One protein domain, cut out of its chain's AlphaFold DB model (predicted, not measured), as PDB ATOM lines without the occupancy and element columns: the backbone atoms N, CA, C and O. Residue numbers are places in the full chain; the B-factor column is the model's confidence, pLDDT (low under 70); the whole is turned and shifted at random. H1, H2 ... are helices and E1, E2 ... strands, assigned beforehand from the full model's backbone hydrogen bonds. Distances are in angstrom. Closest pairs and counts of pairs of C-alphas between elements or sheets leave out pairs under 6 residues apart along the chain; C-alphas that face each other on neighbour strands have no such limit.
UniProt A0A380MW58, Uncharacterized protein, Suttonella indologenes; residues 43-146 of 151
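AT A GLANCE: This is residues 43 to 146 of the 151 residues of an uncharacterized protein of Suttonella indologenes (UniProt A0A380MW58). Picture a strongly twisted and curled sheet of four strands, with the long helix H3 in the bay of its curve, meeting both edge strands, E1 and E4. The short helices H1 and H2 lie at one end of the sheet, while the turn of the hairpin E1 and E2 lies at the other. The printed part has 104 residues, with three named helices and four named strands in the order H1, E1, E2, H2, E3, H3, E4. The sheet order is E1, E2, E3, E4, mixed, and the class is mixed, helices and strands. The whole is compact, with a radius of gyration of the C-alphas of 13.8 A and spans of 39 by 32 by 23 A.

HOW THE PARTS SIT: Start at the hairpin of E1, residues 64 to 73, and E2, residues 76 to 85: they are antiparallel at 160 degrees, with N 69 and O 80 at 2.8 A. Next comes E3, residues 94 to 104, antiparallel to E2 at 143 degrees, with N 81 and O 101 at 2.8 A. E3 bends by 54 degrees at residue 101. Its residues 94 to 98 pair with E4, residues 141 to 145, parallel at 33 degrees, with N 97 and O 143 at 2.9 A. E3, H3 and E4 form a strand-helix-strand unit, two parallel neighbour strands with a helix between, and its crossover is right-handed. H3, residues 112 to 126, is on the sheet in two layers, a helix on one face of a sheet; its height of 3.8 A is only just at the sheet's level. Its closest C-alphas to E4 are those of Thr 120 and Ile 144, 7.1 A, and to E1 those of Phe 119 and Phe 71, 7.7 A. H2, residues 86 to 92, stands at the sheet's level, with the C-alphas of Phe 89 and Tyr 95 of E3 5.7 A apart. H1, residues 55 to 61, only grazes the sheet, with its residues 57 to 61. In H1 and H3 every O i to N i+4 pair is within hydrogen-bond range; in H2 0 of 3 are, and 1 of 4 O i to N i+3 pairs.

IN THESE COORDINATES: Find C-alpha 64 at (55.127, 12.391, -2.741), where E1 sets out for 27.5 A. E2 comes back over 28.0 A, and E3 runs 28.7 A. Find C-alpha 112 at (49.419, 28.697, 15.828); from there H3 runs 20.5 A. H1 measures 10.2 A and H2 11.1 A. E4 covers 13.3 A and ends at C-alpha 145, (48.132, 16.950, 9.277).

THE WHOLE: The C-alphas farthest apart, those of Lys 91 and Thr 107, are 41.2 A apart. The printed part has no cut. Look for the long link at residues 127 to 140, between H3 and E4. Residues 43 to 54 hold no named element, but residues 43 to 44 pair antiparallel with residues 69 to 70 of E1. The mean pLDDT of the printed part is 75.3, and residues 44 to 55, 87 to 93 and 126 to 139 are under 70.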
ATOM      1  N   PHE A  43      47.281  31.084  -1.917       73.69
ATOM      2  CA  PHE A  43      47.708  30.839  -3.290       73.69
ATOM      3  C   PHE A  43      49.016  30.020  -3.325       73.69
ATOM      4  O   PHE A  43      49.832  30.066  -2.407       73.69
ATOM      5  N   LEU A  44      49.203  29.214  -4.375       68.75
ATOM      6  CA  LEU A  44      50.319  28.261  -4.537       68.75
ATOM      7  C   LEU A  44      51.600  28.884  -5.124       68.75
ATOM      8  O   LEU A  44      51.648  29.109  -6.329       68.75
ATOM      9  N   GLU A  45      52.636  29.108  -4.316       65.38
ATOM     10  CA  GLU A  45      53.800  29.968  -4.599       65.38
ATOM     11  C   GLU A  45      54.536  29.733  -5.924       65.38
ATOM     12  O   GLU A  45      55.130  30.640  -6.495       65.38
ATOM     13  N   LYS A  46      54.492  28.526  -6.472       58.84
ATOM     14  CA  LYS A  46      55.000  28.197  -7.804       58.84
ATOM     15  C   LYS A  46      54.525  26.787  -8.112       58.84
ATOM     16  O   LYS A  46      54.510  25.945  -7.212       58.84
ATOM     17  N   LYS A  47      54.160  26.489  -9.364       57.19
ATOM     18  CA  LYS A  47      53.949  25.092  -9.772       57.19
ATOM     19  C   LYS A  47      55.242  24.308  -9.552       57.19
ATOM     20  O   LYS A  47      56.302  24.763  -9.968       57.19
ATOM     21  N   GLU A  48      55.079  23.179  -8.870       49.50
ATOM     22  CA  GLU A  48      55.942  21.998  -8.815       49.50
ATOM     23  C   GLU A  48      57.379  22.229  -9.302       49.50
ATOM     24  O   GLU A  48      57.646  22.226 -10.502       49.50
ATOM     25  N   ARG A  49      58.341  22.290  -8.375       46.78
ATOM     26  CA  ARG A  49      59.561  21.545  -8.679       46.78
ATOM     27  C   ARG A  49      59.152  20.073  -8.619       46.78
ATOM     28  O   ARG A  49      58.890  19.554  -7.538       46.78
ATOM     29  N   GLN A  50      58.995  19.449  -9.785       45.38
ATOM     30  CA  GLN A  50      58.865  17.989  -9.915       45.38
ATOM     31  C   GLN A  50      60.127  17.271  -9.414       45.38
ATOM     32  O   GLN A  50      60.140  16.070  -9.172       45.38
ATOM     33  N   ASP A  51      61.183  18.037  -9.227       52.69
ATOM     34  CA  ASP A  51      62.466  17.689  -8.682       52.69
ATOM     35  C   ASP A  51      62.485  18.095  -7.210       52.69
ATOM     36  O   ASP A  51      62.662  19.264  -6.889       52.69
ATOM     37  N   MET A  52      62.282  17.129  -6.312       49.97
ATOM     38  CA  MET A  52      63.016  17.058  -5.043       49.97
ATOM     39  C   MET A  52      62.581  15.823  -4.257       49.97
ATOM     40  O   MET A  52      61.844  15.926  -3.283       49.97
ATOM     41  N   TYR A  53      63.097  14.665  -4.666       53.91
ATOM     42  CA  TYR A  53      63.353  13.568  -3.745       53.91
ATOM     43  C   TYR A  53      64.566  13.981  -2.903       53.91
ATOM     44  O   TYR A  53      65.692  13.968  -3.385       53.91
ATOM     45  N   SER A  54      64.361  14.451  -1.672       60.28
ATOM     46  CA  SER A  54      65.412  14.252  -0.670       60.28
ATOM     47  C   SER A  54      65.271  12.820  -0.165       60.28
ATOM     48  O   SER A  54      64.149  12.457   0.211       60.28
ATOM     49  N   ASP A  55      66.367  12.065  -0.101       64.12
ATOM     50  CA  ASP A  55      66.382  10.661   0.337       64.12
ATOM     51  C   ASP A  55      65.555  10.422   1.614       64.12
ATOM     52  O   ASP A  55      64.870   9.410   1.737       64.12
ATOM     53  N   ASP A  56      65.562  11.366   2.560       76.81
ATOM     54  CA  ASP A  56      64.872  11.219   3.847       76.81
ATOM     55  C   ASP A  56      63.342  11.323   3.751       76.81
ATOM     56  O   ASP A  56      62.619  10.568   4.403       76.81
ATOM     57  N   LEU A  57      62.825  12.231   2.921       79.06
ATOM     58  CA  LEU A  57      61.381  12.369   2.699       79.06
ATOM     59  C   LEU A  57      60.839  11.226   1.834       79.06
ATOM     60  O   LEU A  57      59.724  10.771   2.073       79.06
ATOM     61  N   GLU A  58      61.623  10.738   0.868       79.06
ATOM     62  CA  GLU A  58      61.245   9.577   0.053       79.06
ATOM     63  C   GLU A  58      61.208   8.301   0.899       79.06
ATOM     64  O   GLU A  58      60.221   7.570   0.863       79.06
ATOM     65  N   LYS A  59      62.207   8.078   1.764       83.38
ATOM     66  CA  LYS A  59      62.182   6.972   2.738       83.38
ATOM     67  C   LYS A  59      60.958   7.025   3.650       83.38
ATOM     68  O   LYS A  59      60.422   5.981   4.016       83.38
ATOM     69  N   LYS A  60      60.526   8.227   4.043       85.81
ATOM     70  CA  LYS A  60      59.426   8.412   4.995       85.81
ATOM     71  C   LYS A  60      58.038   8.337   4.354       85.81
ATOM     72  O   LYS A  60      57.131   7.766   4.956       85.81
ATOM     73  N   TYR A  61      57.850   8.922   3.172       80.69
ATOM     74  CA  TYR A  61      56.530   9.075   2.544       80.69
ATOM     75  C   TYR A  61      56.363   8.317   1.222       80.69
ATOM     76  O   TYR A  61      55.260   8.316   0.672       80.69
ATOM     77  N   GLY A  62      57.413   7.660   0.725       80.75
ATOM     78  CA  GLY A  62      57.438   7.035  -0.596       80.75
ATOM     79  C   GLY A  62      57.407   8.084  -1.703       80.75
ATOM     80  O   GLY A  62      58.044   9.127  -1.596       80.75
ATOM     81  N   GLU A  63      56.627   7.848  -2.756       78.88
ATOM     82  CA  GLU A  63      56.339   8.892  -3.738       78.88
ATOM     83  C   GLU A  63      55.458   9.986  -3.123       78.88
ATOM     84  O   GLU A  63      54.368   9.716  -2.607       78.88
ATOM     85  N   TYR A  64      55.882  11.242  -3.235       79.81
ATOM     86  CA  TYR A  64      55.127  12.391  -2.741       79.81
ATOM     87  C   TYR A  64      55.199  13.572  -3.699       79.81
ATOM     88  O   TYR A  64      55.960  13.593  -4.666       79.81
ATOM     89  N   LEU A  65      54.377  14.573  -3.410       78.44
ATOM     90  CA  LEU A  65      54.430  15.879  -4.028       78.44
ATOM     91  C   LEU A  65      54.690  16.945  -2.969       78.44
ATOM     92  O   LEU A  65      53.992  17.007  -1.959       78.44
ATOM     93  N   ARG A  66      55.688  17.792  -3.207       80.25
ATOM     94  CA  ARG A  66      56.044  18.915  -2.337       80.25
ATOM     95  C   ARG A  66      55.540  20.217  -2.948       80.25
ATOM     96  O   ARG A  66      55.754  20.472  -4.133       80.25
ATOM     97  N   ARG A  67      54.863  21.039  -2.147       80.12
ATOM     98  CA  ARG A  67      54.284  22.324  -2.571       80.12
ATOM     99  C   ARG A  67      54.538  23.403  -1.534       80.12
ATOM    100  O   ARG A  67      54.608  23.113  -0.345       80.12
ATOM    101  N   TRP A  68      54.621  24.636  -2.012       82.81
ATOM    102  CA  TRP A  68      54.723  25.830  -1.188       82.81
ATOM    103  C   TRP A  68      53.529  26.729  -1.472       82.81
ATOM    104  O   TRP A  68      53.185  26.959  -2.630       82.81
ATOM    105  N   PHE A  69      52.891  27.217  -0.420       82.31
ATOM    106  CA  PHE A  69      51.784  28.157  -0.481       82.31
ATOM    107  C   PHE A  69      52.209  29.458   0.165       82.31
ATOM    108  O   PHE A  69      52.889  29.438   1.184       82.31
ATOM    109  N   ILE A  70      51.747  30.575  -0.374       83.56
ATOM    110  CA  ILE A  70      51.726  31.817   0.379       83.56
ATOM    111  C   ILE A  70      50.318  31.997   0.931       83.56
ATOM    112  O   ILE A  70      49.320  31.892   0.212       83.56
ATOM    113  N   PHE A  71      50.257  32.247   2.230       84.81
ATOM    114  CA  PHE A  71      49.042  32.471   2.975       84.81
ATOM    115  C   PHE A  71      49.126  33.808   3.700       84.81
ATOM    116  O   PHE A  71      50.046  34.050   4.479       84.81
ATOM    117  N   PHE A  72      48.167  34.680   3.427       83.12
ATOM    118  CA  PHE A  72      47.996  35.949   4.106       83.12
ATOM    119  C   PHE A  72      46.732  35.894   4.957       83.12
ATOM    120  O   PHE A  72      45.650  35.639   4.431       83.12
ATOM    121  N   PHE A  73      46.850  36.130   6.258       81.75
ATOM    122  CA  PHE A  73      45.704  36.291   7.156       81.75
ATOM    123  C   PHE A  73      46.111  37.163   8.341       81.75
ATOM    124  O   PHE A  73      47.243  37.059   8.808       81.75
ATOM    125  N   SER A  74      45.194  37.992   8.851       75.94
ATOM    126  CA  SER A  74      45.432  38.817  10.048       75.94
ATOM    127  C   SER A  74      46.782  39.559  10.007       75.94
ATOM    128  O   SER A  74      47.588  39.454  10.935       75.94
ATOM    129  N   ASP A  75      47.066  40.229   8.886       77.81
ATOM    130  CA  ASP A  75      48.316  40.954   8.603       77.81
ATOM    131  C   ASP A  75      49.601  40.108   8.620       77.81
ATOM    132  O   ASP A  75      50.712  40.636   8.540       77.81
ATOM    133  N   SER A  76      49.489  38.787   8.705       82.44
ATOM    134  CA  SER A  76      50.615  37.857   8.673       82.44
ATOM    135  C   SER A  76      50.785  37.310   7.271       82.44
ATOM    136  O   SER A  76      49.851  36.746   6.704       82.44
ATOM    137  N   LEU A  77      51.985  37.468   6.721       86.69
ATOM    138  CA  LEU A  77      52.366  36.866   5.454       86.69
ATOM    139  C   LEU A  77      53.197  35.628   5.744       86.69
ATOM    140  O   LEU A  77      54.277  35.725   6.321       86.69
ATOM    141  N   ILE A  78      52.687  34.472   5.348       88.31
ATOM    142  CA  ILE A  78      53.248  33.181   5.721       88.31
ATOM    143  C   ILE A  78      53.519  32.366   4.468       88.31
ATOM    144  O   ILE A  78      52.667  32.269   3.589       88.31
ATOM    145  N   ARG A  79      54.688  31.739   4.394       88.38
ATOM    146  CA  ARG A  79      54.984  30.690   3.426       88.38
ATOM    147  C   ARG A  79      54.805  29.327   4.098       88.38
ATOM    148  O   ARG A  79      55.395  29.058   5.134       88.38
ATOM    149  N   VAL A  80      53.991  28.462   3.507       89.00
ATOM    150  CA  VAL A  80      53.610  27.158   4.059       89.00
ATOM    151  C   VAL A  80      54.062  26.051   3.120       89.00
ATOM    152  O   VAL A  80      53.605  25.962   1.981       89.00
ATOM    153  N   GLU A  81      54.927  25.175   3.604       88.62
ATOM    154  CA  GLU A  81      55.280  23.939   2.927       88.62
ATOM    155  C   GLU A  81      54.283  22.833   3.243       88.62
ATOM    156  O   GLU A  81      53.985  22.553   4.409       88.62
ATOM    157  N   THR A  82      53.871  22.117   2.200       86.50
ATOM    158  CA  THR A  82      53.100  20.889   2.342       86.50
ATOM    159  C   THR A  82      53.715  19.722   1.584       86.50
ATOM    160  O   THR A  82      54.227  19.897   0.472       86.50
ATOM    161  N   ILE A  83      53.550  18.524   2.138       85.81
ATOM    162  CA  ILE A  83      53.841  17.243   1.494       85.81
ATOM    163  C   ILE A  83      52.531  16.489   1.251       85.81
ATOM    164  O   ILE A  83      51.713  16.343   2.158       85.81
ATOM    165  N   THR A  84      52.345  15.975   0.039       82.06
ATOM    166  CA  THR A  84      51.210  15.133  -0.357       82.06
ATOM    167  C   THR A  84      51.725  13.754  -0.772       82.06
ATOM    168  O   THR A  84      52.206  13.604  -1.897       82.06
ATOM    169  N   PRO A  85      51.657  12.732   0.097       79.50
ATOM    170  CA  PRO A  85      52.057  11.370  -0.260       79.50
ATOM    171  C   PRO A  85      51.124  10.781  -1.330       79.50
ATOM    172  O   PRO A  85      49.918  10.658  -1.106       79.50
ATOM    173  N   LYS A  86      51.662  10.364  -2.482       73.81
ATOM    174  CA  LYS A  86      50.869   9.814  -3.598       73.81
ATOM    175  C   LYS A  86      50.239   8.464  -3.251       73.81
ATOM    176  O   LYS A  86      49.109   8.183  -3.640       73.81
ATOM    177  N   ALA A  87      50.934   7.642  -2.464       61.38
ATOM    178  CA  ALA A  87      50.442   6.324  -2.064       61.38
ATOM    179  C   ALA A  87      49.189   6.379  -1.165       61.38
ATOM    180  O   ALA A  87      48.346   5.484  -1.243       61.38
ATOM    181  N   LYS A  88      49.044   7.426  -0.331       57.72
ATOM    182  CA  LYS A  88      47.858   7.628   0.525       57.72
ATOM    183  C   LYS A  88      46.632   8.071  -0.279       57.72
ATOM    184  O   LYS A  88      45.524   7.637   0.021       57.72
ATOM    185  N   PHE A  89      46.836   8.854  -1.339       57.50
ATOM    186  CA  PHE A  89      45.758   9.303  -2.221       57.50
ATOM    187  C   PHE A  89      45.019   8.128  -2.890       57.50
ATOM    188  O   PHE A  89      43.791   8.077  -2.888       57.50
ATOM    189  N   ASN A  90      45.768   7.135  -3.380       55.88
ATOM    190  CA  ASN A  90      45.223   6.038  -4.187       55.88
ATOM    191  C   ASN A  90      44.389   5.002  -3.409       55.88
ATOM    192  O   ASN A  90      43.632   4.262  -4.034       55.88
ATOM    193  N   LYS A  91      44.524   4.905  -2.077       56.72
ATOM    194  CA  LYS A  91      43.840   3.865  -1.276       56.72
ATOM    195  C   LYS A  91      42.504   4.310  -0.694       56.72
ATOM    196  O   LYS A  91      41.568   3.521  -0.662       56.72
ATOM    197  N   GLU A  92      42.418   5.551  -0.235       61.28
ATOM    198  CA  GLU A  92      41.262   6.044   0.527       61.28
ATOM    199  C   GLU A  92      40.506   7.152  -0.198       61.28
ATOM    200  O   GLU A  92      39.564   7.707   0.368       61.28
ATOM    201  N   GLN A  93      40.931   7.506  -1.421       69.12
ATOM    202  CA  GLN A  93      40.401   8.661  -2.146       69.12
ATOM    203  C   GLN A  93      40.373   9.901  -1.237       69.12
ATOM    204  O   GLN A  93      39.363  10.591  -1.092       69.12
ATOM    205  N   THR A  94      41.491  10.113  -0.535       74.19
ATOM    206  CA  THR A  94      41.662  11.180   0.450       74.19
ATOM    207  C   THR A  94      42.862  12.030   0.054       74.19
ATOM    208  O   THR A  94      43.994  11.549  -0.018       74.19
ATOM    209  N   TYR A  95      42.619  13.309  -0.214       74.50
ATOM    210  CA  TYR A  95      43.653  14.318  -0.380       74.50
ATOM    211  C   TYR A  95      44.271  14.634   0.982       74.50
ATOM    212  O   TYR A  95      43.665  15.319   1.802       74.50
ATOM    213  N   TYR A  96      45.479  14.122   1.209       80.44
ATOM    214  CA  TYR A  96      46.191  14.251   2.476       80.44
ATOM    215  C   TYR A  96      47.364  15.229   2.355       80.44
ATOM    216  O   TYR A  96      48.267  15.021   1.540       80.44
ATOM    217  N   PHE A  97      47.367  16.279   3.176       84.19
ATOM    218  CA  PHE A  97      48.439  17.273   3.243       84.19
ATOM    219  C   PHE A  97      49.135  17.226   4.590       84.19
ATOM    220  O   PHE A  97      48.494  17.379   5.618       84.19
ATOM    221  N   ILE A  98      50.454  17.094   4.583       88.69
ATOM    222  CA  ILE A  98      51.281  17.254   5.778       88.69
ATOM    223  C   ILE A  98      51.885  18.647   5.723       88.69
ATOM    224  O   ILE A  98      52.677  18.925   4.824       88.69
ATOM    225  N   VAL A  99      51.517  19.517   6.659       91.50
ATOM    226  CA  VAL A  99      52.132  20.837   6.826       91.50
ATOM    227  C   VAL A  99      53.440  20.666   7.587       91.50
ATOM    228  O   VAL A  99      53.454  20.137   8.697       91.50
ATOM    229  N   ARG A 100      54.541  21.095   6.970       89.94
ATOM    230  CA  ARG A 100      55.903  20.760   7.415       89.94
ATOM    231  C   ARG A 100      56.672  21.976   7.919       89.94
ATOM    232  O   ARG A 100      57.153  21.975   9.048       89.94
ATOM    233  N   ASN A 101      56.737  23.022   7.105       90.38
ATOM    234  CA  ASN A 101      57.454  24.254   7.417       90.38
ATOM    235  C   ASN A 101      56.520  25.450   7.239       90.38
ATOM    236  O   ASN A 101      55.826  25.545   6.225       90.38
ATOM    237  N   VAL A 102      56.500  26.346   8.218       90.81
ATOM    238  CA  VAL A 102      55.691  27.565   8.229       90.81
ATOM    239  C   VAL A 102      56.632  28.736   8.460       90.81
ATOM    240  O   VAL A 102      57.082  28.958   9.567       90.81
ATOM    241  N   GLU A 103      56.945  29.487   7.412       90.69
ATOM    242  CA  GLU A 103      57.877  30.612   7.465       90.69
ATOM    243  C   GLU A 103      57.098  31.932   7.517       90.69
ATOM    244  O   GLU A 103      56.289  32.224   6.635       90.69
ATOM    245  N   LEU A 104      57.355  32.759   8.532       89.56
ATOM    246  CA  LEU A 104      56.836  34.126   8.594       89.56
ATOM    247  C   LEU A 104      57.669  35.036   7.691       89.56
ATOM    248  O   LEU A 104      58.841  35.291   7.948       89.56
ATOM    249  N   LEU A 105      57.043  35.558   6.643       86.44
ATOM    250  CA  LEU A 105      57.681  36.453   5.678       86.44
ATOM    251  C   LEU A 105      57.616  37.930   6.102       86.44
ATOM    252  O   LEU A 105      58.204  38.789   5.444       86.44
ATOM    253  N   ASN A 106      56.897  38.243   7.180       82.75
ATOM    254  CA  ASN A 106      56.860  39.560   7.807       82.75
ATOM    255  C   ASN A 106      56.920  39.453   9.341       82.75
ATOM    256  O   ASN A 106      56.773  38.379   9.914       82.75
ATOM    257  N   THR A 107      57.148  40.578  10.025       74.19
ATOM    258  CA  THR A 107      57.342  40.641  11.489       74.19
ATOM    259  C   THR A 107      56.032  40.603  12.290       74.19
ATOM    260  O   THR A 107      55.936  41.213  13.356       74.19
ATOM    261  N   SER A 108      55.003  39.932  11.777       77.69
ATOM    262  CA  SER A 108      53.695  39.845  12.428       77.69
ATOM    263  C   SER A 108      53.675  38.765  13.512       77.69
ATOM    264  O   SER A 108      54.455  37.812  13.497       77.69
ATOM    265  N   LYS A 109      52.781  38.923  14.496       81.06
ATOM    266  CA  LYS A 109      52.598  37.925  15.556       81.06
ATOM    267  C   LYS A 109      51.953  36.669  14.974       81.06
ATOM    268  O   LYS A 109      50.885  36.749  14.378       81.06
ATOM    269  N   PHE A 110      52.565  35.514  15.221       85.19
ATOM    270  CA  PHE A 110      52.020  34.223  14.820       85.19
ATOM    271  C   PHE A 110      51.254  33.562  15.961       85.19
ATOM    272  O   PHE A 110      51.827  33.235  17.000       85.19
ATOM    273  N   ASP A 111      49.963  33.323  15.741       88.69
ATOM    274  CA  ASP A 111      49.155  32.447  16.583       88.69
ATOM    275  C   ASP A 111      48.922  31.122  15.850       88.69
ATOM    276  O   ASP A 111      48.232  31.061  14.829       88.69
ATOM    277  N   LYS A 112      49.496  30.046  16.396       89.50
ATOM    278  CA  LYS A 112      49.419  28.697  15.828       89.50
ATOM    279  C   LYS A 112      47.982  28.187  15.694       89.50
ATOM    280  O   LYS A 112      47.662  27.544  14.696       89.50
ATOM    281  N   ASN A 113      47.119  28.445  16.674       90.50
ATOM    282  CA  ASN A 113      45.751  27.929  16.666       90.50
ATOM    283  C   ASN A 113      44.895  28.678  15.644       90.50
ATOM    284  O   ASN A 113      44.123  28.060  14.908       90.50
ATOM    285  N   ILE A 114      45.063  30.001  15.558       87.88
ATOM    286  CA  ILE A 114      44.395  30.819  14.540       87.88
ATOM    287  C   ILE A 114      44.890  30.425  13.148       87.88
ATOM    288  O   ILE A 114      44.065  30.246  12.250       87.88
ATOM    289  N   PHE A 115      46.198  30.221  12.977       89.31
ATOM    290  CA  PHE A 115      46.770  29.749  11.719       89.31
ATOM    291  C   PHE A 115      46.153  28.421  11.285       89.31
ATOM    292  O   PHE A 115      45.594  28.359  10.196       89.31
ATOM    293  N   ILE A 116      46.195  27.386  12.134       91.00
ATOM    294  CA  ILE A 116      45.655  26.055  11.809       91.00
ATOM    295  C   ILE A 116      44.186  26.167  11.394       91.00
ATOM    296  O   ILE A 116      43.808  25.712  10.317       91.00
ATOM    297  N   ASN A 117      43.367  26.845  12.202       88.25
ATOM    298  CA  ASN A 117      41.942  26.992  11.922       88.25
ATOM    299  C   ASN A 117      41.680  27.722  10.597       88.25
ATOM    300  O   ASN A 117      40.827  27.302   9.811       88.25
ATOM    301  N   THR A 118      42.394  28.817  10.345       85.69
ATOM    302  CA  THR A 118      42.183  29.661   9.161       85.69
ATOM    303  C   THR A 118      42.735  28.987   7.904       85.69
ATOM    304  O   THR A 118      42.038  28.909   6.896       85.69
ATOM    305  N   PHE A 119      43.928  28.395   7.983       86.56
ATOM    306  CA  PHE A 119      44.551  27.652   6.890       86.56
ATOM    307  C   PHE A 119      43.723  26.424   6.498       86.56
ATOM    308  O   PHE A 119      43.475  26.205   5.314       86.56
ATOM    309  N   THR A 120      43.209  25.656   7.467       86.88
ATOM    310  CA  THR A 120      42.318  24.520   7.191       86.88
ATOM    311  C   THR A 120      41.033  24.955   6.498       86.88
ATOM    312  O   THR A 120      40.595  24.286   5.561       86.88
ATOM    313  N   LYS A 121      40.423  26.071   6.917       82.75
ATOM    314  CA  LYS A 121      39.241  26.626   6.237       82.75
ATOM    315  C   LYS A 121      39.573  27.025   4.801       82.75
ATOM    316  O   LYS A 121      38.865  26.603   3.889       82.75
ATOM    317  N   ALA A 122      40.666  27.760   4.601       79.38
ATOM    318  CA  ALA A 122      41.117  28.182   3.281       79.38
ATOM    319  C   ALA A 122      41.356  26.970   2.367       79.38
ATOM    320  O   ALA A 122      40.786  26.884   1.280       79.38
ATOM    321  N   MET A 123      42.135  25.987   2.818       79.94
ATOM    322  CA  MET A 123      42.456  24.781   2.053       79.94
ATOM    323  C   MET A 123      41.221  23.934   1.713       79.94
ATOM    324  O   MET A 123      41.098  23.479   0.575       79.94
ATOM    325  N   ASN A 124      40.279  23.779   2.651       76.56
ATOM    326  CA  ASN A 124      39.032  23.042   2.426       76.56
ATOM    327  C   ASN A 124      38.153  23.662   1.342       76.56
ATOM    328  O   ASN A 124      37.477  22.941   0.613       76.56
ATOM    329  N   VAL A 125      38.136  24.987   1.228       72.69
ATOM    330  CA  VAL A 125      37.380  25.653   0.162       72.69
ATOM    331  C   VAL A 125      38.136  25.605  -1.167       72.69
ATOM    332  O   VAL A 125      37.539  25.476  -2.235       72.69
ATOM    333  N   ASN A 126      39.462  25.617  -1.099       69.75
ATOM    334  CA  ASN A 126      40.324  25.543  -2.266       69.75
ATOM    335  C   ASN A 126      40.326  24.184  -2.975       69.75
ATOM    336  O   ASN A 126      40.672  24.148  -4.156       69.75
ATOM    337  N   ARG A 127      39.946  23.090  -2.297       63.66
ATOM    338  CA  ARG A 127      40.085  21.687  -2.750       63.66
ATOM    339  C   ARG A 127      39.435  21.319  -4.095       63.66
ATOM    340  O   ARG A 127      39.603  20.196  -4.536       63.66
ATOM    341  N   GLY A 128      38.709  22.228  -4.749       52.22
ATOM    342  CA  GLY A 128      38.105  22.043  -6.081       52.22
ATOM    343  C   GLY A 128      38.512  23.095  -7.118       52.22
ATOM    344  O   GLY A 128      37.809  23.281  -8.106       52.22
ATOM    345  N   SER A 129      39.594  23.839  -6.883       54.84
ATOM    346  CA  SER A 129      40.028  24.953  -7.737       54.84
ATOM    347  C   SER A 129      41.468  24.805  -8.204       54.84
ATOM    348  O   SER A 129      42.219  24.021  -7.626       54.84
ATOM    349  N   GLY A 130      41.861  25.582  -9.224       50.72
ATOM    350  CA  GLY A 130      43.122  25.490  -9.982       50.72
ATOM    351  C   GLY A 130      44.448  25.611  -9.209       50.72
ATOM    352  O   GLY A 130      45.503  25.740  -9.831       50.72
ATOM    353  N   ILE A 131      44.410  25.574  -7.876       54.00
ATOM    354  CA  ILE A 131      45.539  25.318  -6.976       54.00
ATOM    355  C   ILE A 131      45.798  23.801  -6.812       54.00
ATOM    356  O   ILE A 131      46.938  23.386  -6.585       54.00
ATOM    357  N   TYR A 132      44.774  22.964  -6.992       55.44
ATOM    358  CA  TYR A 132      44.860  21.505  -7.006       55.44
ATOM    359  C   TYR A 132      44.920  20.989  -8.447       55.44
ATOM    360  O   TYR A 132      44.266  21.515  -9.342       55.44
ATOM    361  N   LEU A 133      45.744  19.967  -8.679       50.56
ATOM    362  CA  LEU A 133      46.011  19.438 -10.022       50.56
ATOM    363  C   LEU A 133      44.962  18.433 -10.515       50.56
ATOM    364  O   LEU A 133      44.996  18.076 -11.688       50.56
ATOM    365  N   ASP A 134      44.043  17.994  -9.655       57.44
ATOM    366  CA  ASP A 134      42.991  17.044 -10.018       57.44
ATOM    367  C   ASP A 134      41.614  17.720  -9.959       57.44
ATOM    368  O   ASP A 134      41.182  18.132  -8.878       57.44
ATOM    369  N   PRO A 135      40.896  17.811 -11.089       58.09
ATOM    370  CA  PRO A 135      39.526  18.314 -11.140       58.09
ATOM    371  C   PRO A 135      38.546  17.563 -10.226       58.09
ATOM    372  O   PRO A 135      37.533  18.133  -9.837       58.09
ATOM    373  N   LYS A 136      38.842  16.308  -9.857       61.69
ATOM    374  CA  LYS A 136      38.025  15.497  -8.941       61.69
ATOM    375  C   LYS A 136      38.377  15.698  -7.469       61.69
ATOM    376  O   LYS A 136      37.770  15.076  -6.605       61.69
ATOM    377  N   ALA A 137      39.325  16.581  -7.147       63.94
ATOM    378  CA  ALA A 137      39.741  16.837  -5.770       63.94
ATOM    379  C   ALA A 137      38.603  17.285  -4.840       63.94
ATOM    380  O   ALA A 137      38.643  17.001  -3.642       63.94
ATOM    381  N   SER A 138      37.548  17.889  -5.389       64.00
ATOM    382  CA  SER A 138      36.332  18.232  -4.648       64.00
ATOM    383  C   SER A 138      35.484  17.030  -4.217       64.00
ATOM    384  O   SER A 138      34.682  17.175  -3.299       64.00
ATOM    385  N   GLU A 139      35.628  15.876  -4.872       69.00
ATOM    386  CA  GLU A 139      34.851  14.651  -4.613       69.00
ATOM    387  C   GLU A 139      35.490  13.768  -3.533       69.00
ATOM    388  O   GLU A 139      34.856  12.864  -2.991       69.00
ATOM    389  N   TYR A 140      36.746  14.046  -3.198       72.31
ATOM    390  CA  TYR A 140      37.544  13.250  -2.283       72.31
ATOM    391  C   TYR A 140      37.508  13.801  -0.861       72.31
ATOM    392  O   TYR A 140      37.314  14.999  -0.616       72.31
ATOM    393  N   LYS A 141      37.732  12.911   0.110       75.88
ATOM    394  CA  LYS A 141      37.972  13.345   1.489       75.88
ATOM    395  C   LYS A 141      39.231  14.202   1.520       75.88
ATOM    396  O   LYS A 141      40.129  14.042   0.700       75.88
ATOM    397  N   PHE A 142      39.285  15.136   2.453       77.88
ATOM    398  CA  PHE A 142      40.382  16.083   2.547       77.88
ATOM    399  C   PHE A 142      40.847  16.165   3.990       77.88
ATOM    400  O   PHE A 142      40.039  16.413   4.886       77.88
ATOM    401  N   GLU A 143      42.138  15.955   4.203       85.38
ATOM    402  CA  GLU A 143      42.747  15.927   5.524       85.38
ATOM    403  C   GLU A 143      44.052  16.720   5.518       85.38
ATOM    404  O   GLU A 143      44.852  16.644   4.581       85.38
ATOM    405  N   ILE A 144      44.262  17.485   6.590       88.56
ATOM    406  CA  ILE A 144      45.508  18.206   6.833       88.56
ATOM    407  C   ILE A 144      46.083  17.741   8.163       88.56
ATOM    408  O   ILE A 144      45.418  17.815   9.195       88.56
ATOM    409  N   ASP A 145      47.330  17.306   8.125       90.50
ATOM    410  CA  ASP A 145      48.132  16.950   9.277       90.50
ATOM    411  C   ASP A 145      49.132  18.066   9.592       90.50
ATOM    412  O   ASP A 145      49.923  18.477   8.744       90.50
ATOM    413  N   PHE A 146      49.093  18.548  10.832       93.25
ATOM    414  CA  PHE A 146      49.997  19.569  11.365       93.25
ATOM    415  C   PHE A 146      50.979  18.998  12.402       93.25
ATOM    416  O   PHE A 146      51.677  19.763  13.069       93.25
TER     417      PHE A 146